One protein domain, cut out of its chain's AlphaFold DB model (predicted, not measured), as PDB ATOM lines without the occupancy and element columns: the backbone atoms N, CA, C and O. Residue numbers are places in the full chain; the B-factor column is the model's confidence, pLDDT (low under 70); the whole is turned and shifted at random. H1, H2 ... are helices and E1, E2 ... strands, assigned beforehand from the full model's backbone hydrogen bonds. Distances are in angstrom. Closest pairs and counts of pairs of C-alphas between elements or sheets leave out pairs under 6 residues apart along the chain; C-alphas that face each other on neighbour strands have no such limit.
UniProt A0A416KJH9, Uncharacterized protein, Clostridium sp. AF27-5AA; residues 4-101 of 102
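This is residues 4 to 101 of the 102 residues of an uncharacterized protein of Clostridium sp. AF27-5AA (UniProt A0A416KJH9). A small three-stranded sheet, E1, E2 and E3, forms the middle layer, with H1 over one face and H2 and H3 over the other. The long last helix, H4, passes the sheet where E2 begins and E3 ends and only grazes it. The printed part has 98 residues, with four named helices and three named strands in the order H1, E1, E2, H2, H3, E3, H4; the sheet's order is E1, E2, E3, all antiparallel, and the class is mixed, helices and strands. The whole is compact, with a radius of gyration of the C-alphas of 14.1 A and spans of 39 by 29 by 27 A.

H1 is residues 4 to 14, 15.5 A long, beginning at C-alpha 4 (-44.869, 47.755, 52.208). E1, residues 18 to 24, measures 19.7 A, and E2, residues 27 to 33, 18.4 A. H2 is residues 36 to 48, 18.4 A, and H3 is residues 54 to 63, 14.4 A. E3, residues 67 to 72, measures 17.3 A and begins at C-alpha 67 (-30.589, 39.311, 47.951). H4, residues 80 to 99, is 28.9 A long and ends at C-alpha 99 (-39.763, 23.168, 50.214).

E1 and E2 form a hairpin, their directions at 156 degrees; N 20 and O 31 are 3.0 A apart, within hydrogen-bond range. E2 and E3 are antiparallel at 159 degrees, with N 30 and O 69 within hydrogen-bond range at 2.8 A. H1, H2 and H3 make three layers with the sheet E1, E2, E3, that is, helices on both faces of a sheet: H2 and H3 are on one face and H1 is on the other. H1 is on the sheet at a height of 9.6 A, over E2 and along the strands; its closest C-alphas to E3 are those of Tyr 5 and Ile 71, 7.0 A apart. H2, on the opposite face, has a height of 10.7 A and lies over E1 and E2; the closest C-alphas of H2 and E2 are those of Ile 39 and Leu 33, 6.7 A apart. H3, on the same face as H2, has a height of 9.4 A and lies over E2 and, only just, E3, with 3 of its C-alphas falling on E3. H2 and H3 are near each other, with 8 pairs of C-alphas within 10 A. H4 only grazes the sheet with its residues 83 to 94. H3 and H4 are close but not clearly touching, their closest C-alphas, Met 54 and Trp 93, 7.7 A apart, at a tilt of 35.4 degrees, only just steep, the same way. H1 is apart from H2, H3 and H4. In H1, H2, H3 and H4 every O i to N i+4 pair is within hydrogen-bond range.

The C-alphas farthest apart, those of Asp 36 and Lys 81, are 39.3 A apart. The printed part has no cut and no long link; the link from E3 to H4, 7 residues, is short and the others are tight. The mean pLDDT of the printed part is 89.6, and residue 101 is under 70.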
ATOM      1  N   LYS A   4     -45.947  48.716  51.961       82.81
ATOM      2  CA  LYS A   4     -44.869  47.755  52.208       82.81
ATOM      3  C   LYS A   4     -43.676  47.981  51.277       82.81
ATOM      4  O   LYS A   4     -42.538  47.896  51.725       82.81
ATOM      5  N   TYR A   5     -43.940  48.306  50.009       86.69
ATOM      6  CA  TYR A   5     -42.900  48.646  49.034       86.69
ATOM      7  C   TYR A   5     -42.137  49.897  49.472       86.69
ATOM      8  O   TYR A   5     -40.917  49.865  49.583       86.69
ATOM      9  N   ARG A   6     -42.862  50.968  49.819       86.25
ATOM     10  CA  ARG A   6     -42.254  52.237  50.241       86.25
ATOM     11  C   ARG A   6     -41.373  52.070  51.482       86.25
ATOM     12  O   ARG A   6     -40.268  52.600  51.512       86.25
ATOM     13  N   LEU A   7     -41.844  51.323  52.482       89.44
ATOM     14  CA  LEU A   7     -41.078  51.052  53.700       89.44
ATOM     15  C   LEU A   7     -39.825  50.217  53.427       89.44
ATOM     16  O   LEU A   7     -38.776  50.478  54.009       89.44
ATOM     17  N   LEU A   8     -39.920  49.221  52.545       88.75
ATOM     18  CA  LEU A   8     -38.770  48.401  52.188       88.75
ATOM     19  C   LEU A   8     -37.719  49.213  51.425       88.75
ATOM     20  O   LEU A   8     -36.561  49.206  51.824       88.75
ATOM     21  N   CYS A   9     -38.114  49.939  50.377       86.44
ATOM     22  CA  CYS A   9     -37.182  50.762  49.607       86.44
ATOM     23  C   CYS A   9     -36.514  51.822  50.483       86.44
ATOM     24  O   CYS A   9     -35.305  51.991  50.390       86.44
ATOM     25  N   LYS A  10     -37.268  52.479  51.379       90.06
ATOM     26  CA  LYS A  10     -36.705  53.451  52.327       90.06
ATOM     27  C   LYS A  10     -35.592  52.830  53.182       90.06
ATOM     28  O   LYS A  10     -34.502  53.381  53.230       90.06
ATOM     29  N   ARG A  11     -35.844  51.658  53.773       91.31
ATOM     30  CA  ARG A  11     -34.856  50.923  54.578       91.31
ATOM     31  C   ARG A  11     -33.603  50.556  53.777       91.31
ATOM     32  O   ARG A  11     -32.496  50.758  54.247       91.31
ATOM     33  N   LEU A  12     -33.776  50.034  52.560       88.31
ATOM     34  CA  LEU A  12     -32.648  49.641  51.707       88.31
ATOM     35  C   LEU A  12     -31.783  50.847  51.317       88.31
ATOM     36  O   LEU A  12     -30.559  50.752  51.321       88.31
ATOM     37  N   ILE A  13     -32.414  51.989  51.037       87.12
ATOM     38  CA  ILE A  13     -31.714  53.244  50.743       87.12
ATOM     39  C   ILE A  13     -30.964  53.757  51.984       87.12
ATOM     40  O   ILE A  13     -29.818  54.185  51.862       87.12
ATOM     41  N   GLU A  14     -31.565  53.680  53.177       91.00
ATOM     42  CA  GLU A  14     -30.903  54.022  54.449       91.00
ATOM     43  C   GLU A  14     -29.678  53.128  54.719       91.00
ATOM     44  O   GLU A  14     -28.642  53.616  55.164       91.00
ATOM     45  N   GLU A  15     -29.745  51.847  54.349       87.69
ATOM     46  CA  GLU A  15     -28.618  50.900  54.383       87.69
ATOM     47  C   GLU A  15     -27.568  51.142  53.271       87.69
ATOM     48  O   GLU A  15     -26.646  50.342  53.112       87.69
ATOM     49  N   ARG A  16     -27.688  52.229  52.490       85.00
ATOM     50  CA  ARG A  16     -26.849  52.561  51.318       85.00
ATOM     51  C   ARG A  16     -26.824  51.474  50.238       85.00
ATOM     52  O   ARG A  16     -25.885  51.405  49.444       85.00
ATOM     53  N   LYS A  17     -27.856  50.631  50.177       86.25
ATOM     54  CA  LYS A  17     -27.999  49.615  49.132       86.25
ATOM     55  C   LYS A  17     -28.642  50.221  47.899       86.25
ATOM     56  O   LYS A  17     -29.539  51.062  47.991       86.25
ATOM     57  N   ARG A  18     -28.224  49.750  46.727       88.31
ATOM     58  CA  ARG A  18     -28.895  50.087  45.473       88.31
ATOM     59  C   ARG A  18     -30.055  49.124  45.260       88.31
ATOM     60  O   ARG A  18     -29.975  47.952  45.622       88.31
ATOM     61  N   VAL A  19     -31.153  49.628  44.708       89.31
ATOM     62  CA  VAL A  19     -32.398  48.864  44.597       89.31
ATOM     63  C   VAL A  19     -32.744  48.646  43.131       89.31
ATOM     64  O   VAL A  19     -33.045  49.601  42.421       89.31
ATOM     65  N   GLY A  20     -32.735  47.387  42.699       89.81
ATOM     66  CA  GLY A  20     -33.306  46.966  41.418       89.81
ATOM     67  C   GLY A  20     -34.752  46.518  41.603       89.81
ATOM     68  O   GLY A  20     -35.082  45.905  42.619       89.81
ATOM     69  N   VAL A  21     -35.635  46.805  40.646       91.12
ATOM     70  CA  VAL A  21     -37.028  46.337  40.700       91.12
ATOM     71  C   VAL A  21     -37.407  45.669  39.389       91.12
ATOM     72  O   VAL A  21     -37.415  46.318  38.350       91.12
ATOM     73  N   ILE A  22     -37.788  44.391  39.452       91.88
ATOM     74  CA  ILE A  22     -38.419  43.681  38.333       91.88
ATOM     75  C   ILE A  22     -39.889  43.462  38.659       91.88
ATOM     76  O   ILE A  22     -40.244  42.938  39.718       91.88
ATOM     77  N   GLN A  23     -40.758  43.849  37.733       91.38
ATOM     78  CA  GLN A  23     -42.191  43.627  37.843       91.38
ATOM     79  C   GLN A  23     -42.603  42.409  37.012       91.38
ATOM     80  O   GLN A  23     -42.522  42.433  35.790       91.38
ATOM     81  N   TYR A  24     -43.129  41.380  37.675       91.75
ATOM     82  CA  TYR A  24     -43.732  40.208  37.045       91.75
ATOM     83  C   TYR A  24     -45.230  40.160  37.379       91.75
ATOM     84  O   TYR A  24     -45.625  39.759  38.476       91.75
ATOM     85  N   TYR A  25     -46.084  40.607  36.452       92.50
ATOM     86  CA  TYR A  25     -47.528  40.794  36.671       92.50
ATOM     87  C   TYR A  25     -47.838  41.581  37.967       92.50
ATOM     88  O   TYR A  25     -47.534  42.769  38.076       92.50
ATOM     89  N   ASN A  26     -48.448  40.924  38.964       94.12
ATOM     90  CA  ASN A  26     -48.778  41.489  40.274       94.12
ATOM     91  C   ASN A  26     -47.640  41.380  41.302       94.12
ATOM     92  O   ASN A  26     -47.812  41.818  42.435       94.12
ATOM     93  N   VAL A  27     -46.501  40.779  40.965       93.88
ATOM     94  CA  VAL A  27     -45.396  40.541  41.899       93.88
ATOM     95  C   VAL A  27     -44.231  41.461  41.562       93.88
ATOM     96  O   VAL A  27     -43.722  41.462  40.445       93.88
ATOM     97  N   LEU A  28     -43.782  42.233  42.547       94.25
ATOM     98  CA  LEU A  28     -42.551  43.012  42.474       94.25
ATOM     99  C   LEU A  28     -41.413  42.226  43.119       94.25
ATOM    100  O   LEU A  28     -41.531  41.829  44.279       94.25
ATOM    101  N   PHE A  29     -40.320  42.045  42.385       94.19
ATOM    102  CA  PHE A  29     -39.035  41.571  42.886       94.19
ATOM    103  C   PHE A  29     -38.154  42.781  43.159       94.19
ATOM    104  O   PHE A  29     -37.859  43.547  42.250       94.19
ATOM    105  N   ILE A  30     -37.768  42.963  44.416       94.00
ATOM    106  CA  ILE A  30     -37.002  44.113  44.895       94.00
ATOM    107  C   ILE A  30     -35.632  43.587  45.290       94.00
ATOM    108  O   ILE A  30     -35.509  42.877  46.286       94.00
ATOM    109  N   MET A  31     -34.636  43.881  44.469       92.88
ATOM    110  CA  MET A  31     -33.286  43.344  44.543       92.88
ATOM    111  C   MET A  31     -32.357  44.324  45.249       92.88
ATOM    112  O   MET A  31     -32.407  45.526  45.000       92.88
ATOM    113  N   GLU A  32     -31.498  43.792  46.108       92.62
ATOM    114  CA  GLU A  32     -30.428  44.515  46.785       92.62
ATOM    115  C   GLU A  32     -29.160  44.408  45.933       92.62
ATOM    116  O   GLU A  32     -28.401  43.446  46.050       92.62
ATOM    117  N   LEU A  33     -28.961  45.369  45.033       88.00
ATOM    118  CA  LEU A  33     -27.807  45.415  44.138       88.00
ATOM    119  C   LEU A  33     -26.625  46.057  44.872       88.00
ATOM    120  O   LEU A  33     -26.776  47.105  45.510       88.00
ATOM    121  N   VAL A  34     -25.455  45.422  44.800       79.44
ATOM    122  CA  VAL A  34     -24.271  45.833  45.569       79.44
ATOM    123  C   VAL A  34     -23.314  46.648  44.699       79.44
ATOM    124  O   VAL A  34     -22.706  47.597  45.188       79.44
ATOM    125  N   SER A  35     -23.213  46.326  43.407       82.44
ATOM    126  CA  SER A  35     -22.263  46.943  42.475       82.44
ATOM    127  C   SER A  35     -22.918  47.485  41.199       82.44
ATOM    128  O   SER A  35     -23.940  46.976  40.741       82.44
ATOM    129  N   ASP A  36     -22.273  48.471  40.568       82.50
ATOM    130  CA  ASP A  36     -22.540  48.888  39.180       82.50
ATOM    131  C   ASP A  36     -22.510  47.696  38.208       82.50
ATOM    132  O   ASP A  36     -23.307  47.624  37.272       82.50
ATOM    133  N   LYS A  37     -21.650  46.705  38.480       85.81
ATOM    134  CA  LYS A  37     -21.584  45.461  37.705       85.81
ATOM    135  C   LYS A  37     -22.879  44.649  37.793       85.81
ATOM    136  O   LYS A  37     -23.275  44.046  36.796       85.81
ATOM    137  N   ASP A  38     -23.535  44.628  38.954       84.69
ATOM    138  CA  ASP A  38     -24.782  43.879  39.148       84.69
ATOM    139  C   ASP A  38     -25.923  44.537  38.373       84.69
ATOM    140  O   ASP A  38     -26.728  43.840  37.761       84.69
ATOM    141  N   ILE A  39     -25.952  45.874  38.354       86.38
ATOM    142  CA  ILE A  39     -26.923  46.661  37.581       86.38
ATOM    143  C   ILE A  39     -26.759  46.361  36.095       86.38
ATOM    144  O   ILE A  39     -27.715  45.942  35.449       86.38
ATOM    145  N   TRP A  40     -25.538  46.490  35.575       88.62
ATOM    146  CA  TRP A  40     -25.267  46.224  34.166       88.62
ATOM    147  C   TRP A  40     -25.597  44.775  33.786       88.62
ATOM    148  O   TRP A  40     -26.256  44.526  32.780       88.62
ATOM    149  N   SER A  41     -25.208  43.805  34.621       87.75
ATOM    150  CA  SER A  41     -25.500  42.385  34.373       87.75
ATOM    151  C   SER A  41     -27.004  42.098  34.372       87.75
ATOM    152  O   SER A  41     -27.472  41.290  33.571       87.75
ATOM    153  N   LEU A  42     -27.765  42.759  35.251       89.25
ATOM    154  CA  LEU A  42     -29.217  42.640  35.302       89.25
ATOM    155  C   LEU A  42     -29.864  43.221  34.045       89.25
ATOM    156  O   LEU A  42     -30.739  42.582  33.467       89.25
ATOM    157  N   GLU A  43     -29.426  44.398  33.601       88.06
ATOM    158  CA  GLU A  43     -29.930  45.034  32.380       88.06
ATOM    159  C   GLU A  43     -29.689  44.157  31.149       88.06
ATOM    160  O   GLU A  43     -30.617  43.915  30.378       88.06
ATOM    161  N   GLN A  44     -28.478  43.612  30.992       89.69
ATOM    162  CA  GLN A  44     -28.171  42.684  29.898       89.69
ATOM    163  C   GLN A  44     -29.045  41.426  29.955       89.69
ATOM    164  O   GLN A  44     -29.554  40.972  28.932       89.69
ATOM    165  N   TRP A  45     -29.253  40.874  31.152       90.56
ATOM    166  CA  TRP A  45     -30.070  39.679  31.338       90.56
ATOM    167  C   TRP A  45     -31.547  39.919  31.006       90.56
ATOM    168  O   TRP A  45     -32.146  39.127  30.280       90.56
ATOM    169  N   VAL A  46     -32.125  41.026  31.485       87.19
ATOM    170  CA  VAL A  46     -33.521  41.393  31.197       87.19
ATOM    171  C   VAL A  46     -33.720  41.662  29.704       87.19
ATOM    172  O   VAL A  46     -34.717  41.217  29.145       87.19
ATOM    173  N   ASN A  47     -32.766  42.327  29.047       86.81
ATOM    174  CA  ASN A  47     -32.839  42.608  27.611       86.81
ATOM    175  C   ASN A  47     -32.649  41.354  26.740       86.81
ATOM    176  O   ASN A  47     -33.131  41.316  25.611       86.81
ATOM    177  N   GLY A  48     -31.946  40.336  27.243       83.75
ATOM    178  CA  GLY A  48     -31.679  39.089  26.522       83.75
ATOM    179  C   GLY A  48     -32.766  38.018  26.650       83.75
ATOM    180  O   GLY A  48     -32.717  37.025  25.924       83.75
ATOM    181  N   ILE A  49     -33.738  38.175  27.557       82.81
ATOM    182  CA  ILE A  49     -34.789  37.176  27.788       82.81
ATOM    183  C   ILE A  49     -36.149  37.676  27.305       82.81
ATOM    184  O   ILE A  49     -36.707  38.634  27.827       82.81
ATOM    185  N   ASN A  50     -36.745  36.921  26.382       74.81
ATOM    186  CA  ASN A  50     -38.072  37.224  25.839       74.81
ATOM    187  C   ASN A  50     -39.227  36.839  26.781       74.81
ATOM    188  O   ASN A  50     -40.259  37.497  26.776       74.81
ATOM    189  N   ASN A  51     -39.070  35.780  27.585       82.50
ATOM    190  CA  ASN A  51     -40.098  35.282  28.505       82.50
ATOM    191  C   ASN A  51     -39.482  34.960  29.868       82.50
ATOM    192  O   ASN A  51     -38.935  33.879  30.073       82.50
ATOM    193  N   ILE A  52     -39.573  35.909  30.795       85.94
ATOM    194  CA  ILE A  52     -39.052  35.766  32.156       85.94
ATOM    195  C   ILE A  52     -40.142  35.169  33.044       85.94
ATOM    196  O   ILE A  52     -41.187  35.792  33.191       85.94
ATOM    197  N   TYR A  53     -39.896  34.038  33.709       90.00
ATOM    198  CA  TYR A  53     -40.742  33.532  34.795       90.00
ATOM    199  C   TYR A  53     -40.155  33.873  36.173       90.00
ATOM    200  O   TYR A  53     -38.967  34.154  36.335       90.00
ATOM    201  N   MET A  54     -40.970  33.774  37.233       90.31
ATOM    202  CA  MET A  54     -40.507  33.994  38.618       90.31
ATOM    203  C   MET A  54     -39.341  33.076  39.032       90.31
ATOM    204  O   MET A  54     -38.505  33.473  39.845       90.31
ATOM    205  N   LYS A  55     -39.276  31.851  38.487       90.88
ATOM    206  CA  LYS A  55     -38.169  30.911  38.737       90.88
ATOM    207  C   LYS A  55     -36.858  31.411  38.129       90.88
ATOM    208  O   LYS A  55     -35.833  31.301  38.795       90.88
ATOM    209  N   ASP A  56     -36.906  32.033  36.955       91.81
ATOM    210  CA  ASP A  56     -35.720  32.567  36.281       91.81
ATOM    211  C   ASP A  56     -35.157  33.768  37.039       91.81
ATOM    212  O   ASP A  56     -33.963  33.801  37.323       91.81
ATOM    213  N   ILE A  57     -36.026  34.690  37.481       92.69
ATOM    214  CA  ILE A  57     -35.631  35.836  38.323       92.69
ATOM    215  C   ILE A  57     -34.951  35.346  39.603       92.69
ATOM    216  O   ILE A  57     -33.909  35.861  40.013       92.69
ATOM    217  N   HIS A  58     -35.526  34.329  40.245       92.50
ATOM    218  CA  HIS A  58     -34.938  33.747  41.442       92.50
ATOM    219  C   HIS A  58     -33.594  33.079  41.177       92.50
ATOM    220  O   HIS A  58     -32.677  33.260  41.981       92.50
ATOM    221  N   ASN A  59     -33.488  32.308  40.095       91.88
ATOM    222  CA  ASN A  59     -32.267  31.601  39.744       91.88
ATOM    223  C   ASN A  59     -31.141  32.584  39.417       91.88
ATOM    224  O   ASN A  59     -30.034  32.429  39.923       91.88
ATOM    225  N   TRP A  60     -31.450  33.648  38.672       92.88
ATOM    226  CA  TRP A  60     -30.514  34.735  38.408       92.88
ATOM    227  C   TRP A  60     -30.014  35.364  39.713       92.88
ATOM    228  O   TRP A  60     -28.810  35.397  39.959       92.88
ATOM    229  N   CYS A  61     -30.924  35.745  40.618       91.69
ATOM    230  CA  CYS A  61     -30.537  36.294  41.922       91.69
ATOM    231  C   CYS A  61     -29.662  35.316  42.727       91.69
ATOM    232  O   CYS A  61     -28.722  35.735  43.395       91.69
ATOM    233  N   ARG A  62     -29.957  34.011  42.663       90.88
ATOM    234  CA  ARG A  62     -29.192  32.968  43.360       90.88
ATOM    235  C   ARG A  62     -27.771  32.839  42.804       90.88
ATOM    236  O   ARG A  62     -26.839  32.788  43.597       90.88
ATOM    237  N   ILE A  63     -27.609  32.798  41.480       91.25
ATOM    238  CA  ILE A  63     -26.304  32.674  40.805       91.25
ATOM    239  C   ILE A  63     -25.434  33.909  41.061       91.25
ATOM    240  O   ILE A  63     -24.239  33.783  41.309       91.25
ATOM    241  N   HIS A  64     -26.041  35.096  41.043       89.25
ATOM    242  CA  HIS A  64     -25.344  36.365  41.256       89.25
ATOM    243  C   HIS A  64     -25.221  36.762  42.738       89.25
ATOM    244  O   HIS A  64     -24.729  37.845  43.037       89.25
ATOM    245  N   PHE A  65     -25.655  35.908  43.675       89.50
ATOM    246  CA  PHE A  65     -25.658  36.177  45.123       89.50
ATOM    247  C   PHE A  65     -26.381  37.478  45.527       89.50
ATOM    248  O   PHE A  65     -26.083  38.091  46.553       89.50
ATOM    249  N   VAL A  66     -27.385  37.876  44.744       91.25
ATOM    250  CA  VAL A  66     -28.199  39.070  44.977       91.25
ATOM    251  C   VAL A  66     -29.352  38.722  45.914       91.25
ATOM    252  O   VAL A  66     -30.190  37.858  45.629       91.25
ATOM    253  N   LYS A  67     -29.433  39.419  47.052       92.12
ATOM    254  CA  LYS A  67     -30.589  39.311  47.951       92.12
ATOM    255  C   LYS A  67     -31.790  40.004  47.323       92.12
ATOM    256  O   LYS A  67     -31.657  41.045  46.687       92.12
ATOM    257  N   TYR A  68     -32.978  39.443  47.520       93.31
ATOM    258  CA  TYR A  68     -34.200  40.046  47.004       93.31
ATOM    259  C   TYR A  68     -35.405  39.800  47.909       93.31
ATOM    260  O   TYR A  68     -35.495  38.813  48.640       93.31
ATOM    261  N   HIS A  69     -36.383  40.690  47.787       92.88
ATOM    262  CA  HIS A  69     -37.681  40.628  48.443       92.88
ATOM    263  C   HIS A  69     -38.779  40.533  47.392       92.88
ATOM    264  O   HIS A  69     -38.625  41.022  46.276       92.88
ATOM    265  N   THR A  70     -39.913  39.932  47.750       93.69
ATOM    266  CA  THR A  70     -41.088  39.895  46.867       93.69
ATOM    267  C   THR A  70     -42.288  40.555  47.525       93.69
ATOM    268  O   THR A  70     -42.562  40.339  48.710       93.69
ATOM    269  N   ILE A  71     -43.015  41.367  46.758       93.19
ATOM    270  CA  ILE A  71     -44.237  42.036  47.208       93.19
ATOM    271  C   ILE A  71     -45.331  41.810  46.171       93.19
ATOM    272  O   ILE A  71     -45.185  42.201  45.019       93.19
ATOM    273  N   PHE A  72     -46.445  41.217  46.600       93.62
ATOM    274  CA  PHE A  72     -47.655  41.150  45.791       93.62
ATOM    275  C   PHE A  72     -48.408  42.485  45.854       93.62
ATOM    276  O   PHE A  72     -48.593  43.066  46.929       93.62
ATOM    277  N   VAL A  73     -48.847  42.974  44.701       92.31
ATOM    278  CA  VAL A  73     -49.561  44.234  44.520       92.31
ATOM    279  C   VAL A  73     -50.796  43.965  43.676       92.31
ATOM    280  O   VAL A  73     -50.687  43.607  42.504       92.31
ATOM    281  N   TYR A  74     -51.974  44.167  44.262       90.25
ATOM    282  CA  TYR A  74     -53.223  44.154  43.508       90.25
ATOM    283  C   TYR A  74     -53.222  45.276  42.462       90.25
ATOM    284  O   TYR A  74     -52.857  46.413  42.771       90.25
ATOM    285  N   ARG A  75     -53.638  44.949  41.239       89.62
ATOM    286  CA  ARG A  75     -53.679  45.862  40.093       89.62
ATOM    287  C   ARG A  75     -55.111  46.040  39.635       89.62
ATOM    288  O   ARG A  75     -55.759  45.065  39.259       89.62
ATOM    289  N   LYS A  76     -55.590  47.283  39.670       91.19
ATOM    290  CA  LYS A  76     -56.959  47.624  39.259       91.19
ATOM    291  C   LYS A  76     -57.150  47.477  37.749       91.19
ATOM    292  O   LYS A  76     -58.271  47.298  37.297       91.19
ATOM    293  N   GLU A  77     -56.056  47.529  36.994       92.56
ATOM    294  CA  GLU A  77     -56.033  47.400  35.537       92.56
ATOM    295  C   GLU A  77     -56.260  45.950  35.086       92.56
ATOM    296  O   GLU A  77     -56.617  45.695  33.940       92.56
ATOM    297  N   TYR A  78     -56.047  44.981  35.982       92.12
ATOM    298  CA  TYR A  78     -56.260  43.569  35.699       92.12
ATOM    299  C   TYR A  78     -57.653  43.120  36.145       92.12
ATOM    300  O   TYR A  78     -58.104  43.505  37.229       92.12
ATOM    301  N   PRO A  79     -58.317  42.223  35.388       95.75
ATOM    302  CA  PRO A  79     -59.539  41.579  35.849       95.75
ATOM    303  C   PRO A  79     -59.347  40.934  37.227       95.75
ATOM    304  O   PRO A  79     -58.271  40.424  37.551       95.75
ATOM    305  N   VAL A  80     -60.409  40.887  38.034       94.75
ATOM    306  CA  VAL A  80     -60.363  40.274  39.376       94.75
ATOM    307  C   VAL A  80     -59.844  38.834  39.307       94.75
ATOM    308  O   VAL A  80     -58.957  38.463  40.074       94.75
ATOM    309  N   LYS A  81     -60.318  38.052  38.328       95.12
ATOM    310  CA  LYS A  81     -59.854  36.675  38.091       95.12
ATOM    311  C   LYS A  81     -58.342  36.600  37.846       95.12
ATOM    312  O   LYS A  81     -57.690  35.716  38.391       95.12
ATOM    313  N   ALA A  82     -57.778  37.544  37.090       94.31
ATOM    314  CA  ALA A  82     -56.343  37.588  36.817       94.31
ATOM    315  C   ALA A  82     -55.532  37.923  38.078       94.31
ATOM    316  O   ALA A  82     -54.530  37.269  38.350       94.31
ATOM    317  N   ASN A  83     -55.992  38.870  38.904       94.56
ATOM    318  CA  ASN A  83     -55.350  39.161  40.192       94.56
ATOM    319  C   ASN A  83     -55.356  37.940  41.128       94.56
ATOM    320  O   ASN A  83     -54.341  37.653  41.762       94.56
ATOM    321  N   ILE A  84     -56.477  37.211  41.202       96.12
ATOM    322  CA  ILE A  84     -56.591  35.983  42.005       96.12
ATOM    323  C   ILE A  84     -55.621  34.921  41.485       96.12
ATOM    324  O   ILE A  84     -54.866  34.350  42.271       96.12
ATOM    325  N   TRP A  85     -55.598  34.696  40.169       96.31
ATOM    326  CA  TRP A  85     -54.700  33.725  39.553       96.31
ATOM    327  C   TRP A  85     -53.230  34.061  39.815       96.31
ATOM    328  O   TRP A  85     -52.479  33.215  40.292       96.31
ATOM    329  N   ASN A  86     -52.837  35.321  39.623       94.06
ATOM    330  CA  ASN A  86     -51.478  35.781  39.895       94.06
ATOM    331  C   ASN A  86     -51.107  35.631  41.378       94.06
ATOM    332  O   ASN A  86     -49.969  35.284  41.700       94.06
ATOM    333  N   GLY A  87     -52.062  35.859  42.287       95.56
ATOM    334  CA  GLY A  87     -51.890  35.618  43.720       95.56
ATOM    335  C   GLY A  87     -51.662  34.141  44.039       95.56
ATOM    336  O   GLY A  87     -50.710  33.805  44.744       95.56
ATOM    337  N   TYR A  88     -52.480  33.256  43.465       95.81
ATOM    338  CA  TYR A  88     -52.325  31.808  43.593       95.81
ATOM    339  C   TYR A  88     -50.967  31.334  43.057       95.81
ATOM    340  O   TYR A  88     -50.221  30.665  43.776       95.81
ATOM    341  N   SER A  89     -50.594  31.739  41.838       93.94
ATOM    342  CA  SER A  89     -49.303  31.392  41.233       93.94
ATOM    343  C   SER A  89     -48.121  31.864  42.082       93.94
ATOM    344  O   SER A  89     -47.144  31.132  42.236       93.94
ATOM    345  N   TYR A  90     -48.208  33.060  42.673       95.19
ATOM    346  CA  TYR A  90     -47.182  33.590  43.571       95.19
ATOM    347  C   TYR A  90     -47.045  32.772  44.862       95.19
ATOM    348  O   TYR A  90     -45.926  32.438  45.257       95.19
ATOM    349  N   ILE A  91     -48.160  32.430  45.515       94.19
ATOM    350  CA  ILE A  91     -48.152  31.629  46.748       94.19
ATOM    351  C   ILE A  91     -47.589  30.236  46.471       94.19
ATOM    352  O   ILE A  91     -46.685  29.797  47.183       94.19
ATOM    353  N   ARG A  92     -48.058  29.578  45.405       94.44
ATOM    354  CA  ARG A  92     -47.552  28.269  44.977       94.44
ATOM    355  C   ARG A  92     -46.043  28.307  44.747       94.44
ATOM    356  O   ARG A  92     -45.319  27.496  45.316       94.44
ATOM    357  N   TRP A  93     -45.555  29.278  43.973       93.75
ATOM    358  CA  TRP A  93     -44.121  29.437  43.720       93.75
ATOM    359  C   TRP A  93     -43.324  29.656  45.017       93.75
ATOM    360  O   TRP A  93     -42.252  29.076  45.197       93.75
ATOM    361  N   ARG A  94     -43.850  30.453  45.957       91.38
ATOM    362  CA  ARG A  94     -43.210  30.660  47.264       91.38
ATOM    363  C   ARG A  94     -43.123  29.383  48.089       91.38
ATOM    364  O   ARG A  94     -42.093  29.183  48.729       91.38
ATOM    365  N   MET A  95     -44.170  28.561  48.083       91.06
ATOM    366  CA  MET A  95     -44.187  27.266  48.768       91.06
ATOM    367  C   MET A  95     -43.179  26.304  48.143       91.06
ATOM    368  O   MET A  95     -42.349  25.764  48.865       91.06
ATOM    369  N   GLU A  96     -43.176  26.163  46.811       90.25
ATOM    370  CA  GLU A  96     -42.187  25.349  46.083       90.25
ATOM    371  C   GLU A  96     -40.754  25.759  46.450       90.25
ATOM    372  O   GLU A  96     -39.913  24.918  46.753       90.25
ATOM    373  N   ARG A  97     -40.483  27.067  46.502       85.56
ATOM    374  CA  ARG A  97     -39.172  27.588  46.903       85.56
ATOM    375  C   ARG A  97     -38.818  27.245  48.351       85.56
ATOM    376  O   ARG A  97     -37.665  26.942  48.611       85.56
ATOM    377  N   MET A  98     -39.765  27.325  49.287       83.81
ATOM    378  CA  MET A  98     -39.514  26.979  50.693       83.81
ATOM    379  C   MET A  98     -39.249  25.483  50.881       83.81
ATOM    380  O   MET A  98     -38.387  25.133  51.675       83.81
ATOM    381  N   MET A  99     -39.952  24.621  50.144       82.88
ATOM    382  CA  MET A  99     -39.763  23.168  50.214       82.88
ATOM    383  C   MET A  99     -38.436  22.721  49.592       82.88
ATOM    384  O   MET A  99     -37.800  21.825  50.121       82.88
ATOM    385  N   ASN A 100     -37.978  23.376  48.520       72.44
ATOM    386  CA  ASN A 100     -36.707  23.055  47.851       72.44
ATOM    387  C   ASN A 100     -35.459  23.637  48.552       72.44
ATOM    388  O   ASN A 100     -34.360  23.569  48.001       72.44
ATOM    389  N   LEU A 101     -35.631  24.294  49.703       58.16
ATOM    390  CA  LEU A 101     -34.546  24.811  50.546       58.16
ATOM    391  C   LEU A 101     -34.249  23.902  51.755       58.16
ATOM    392  O   LEU A 101     -33.347  24.239  52.523       58.16
TER     393      LEU A 101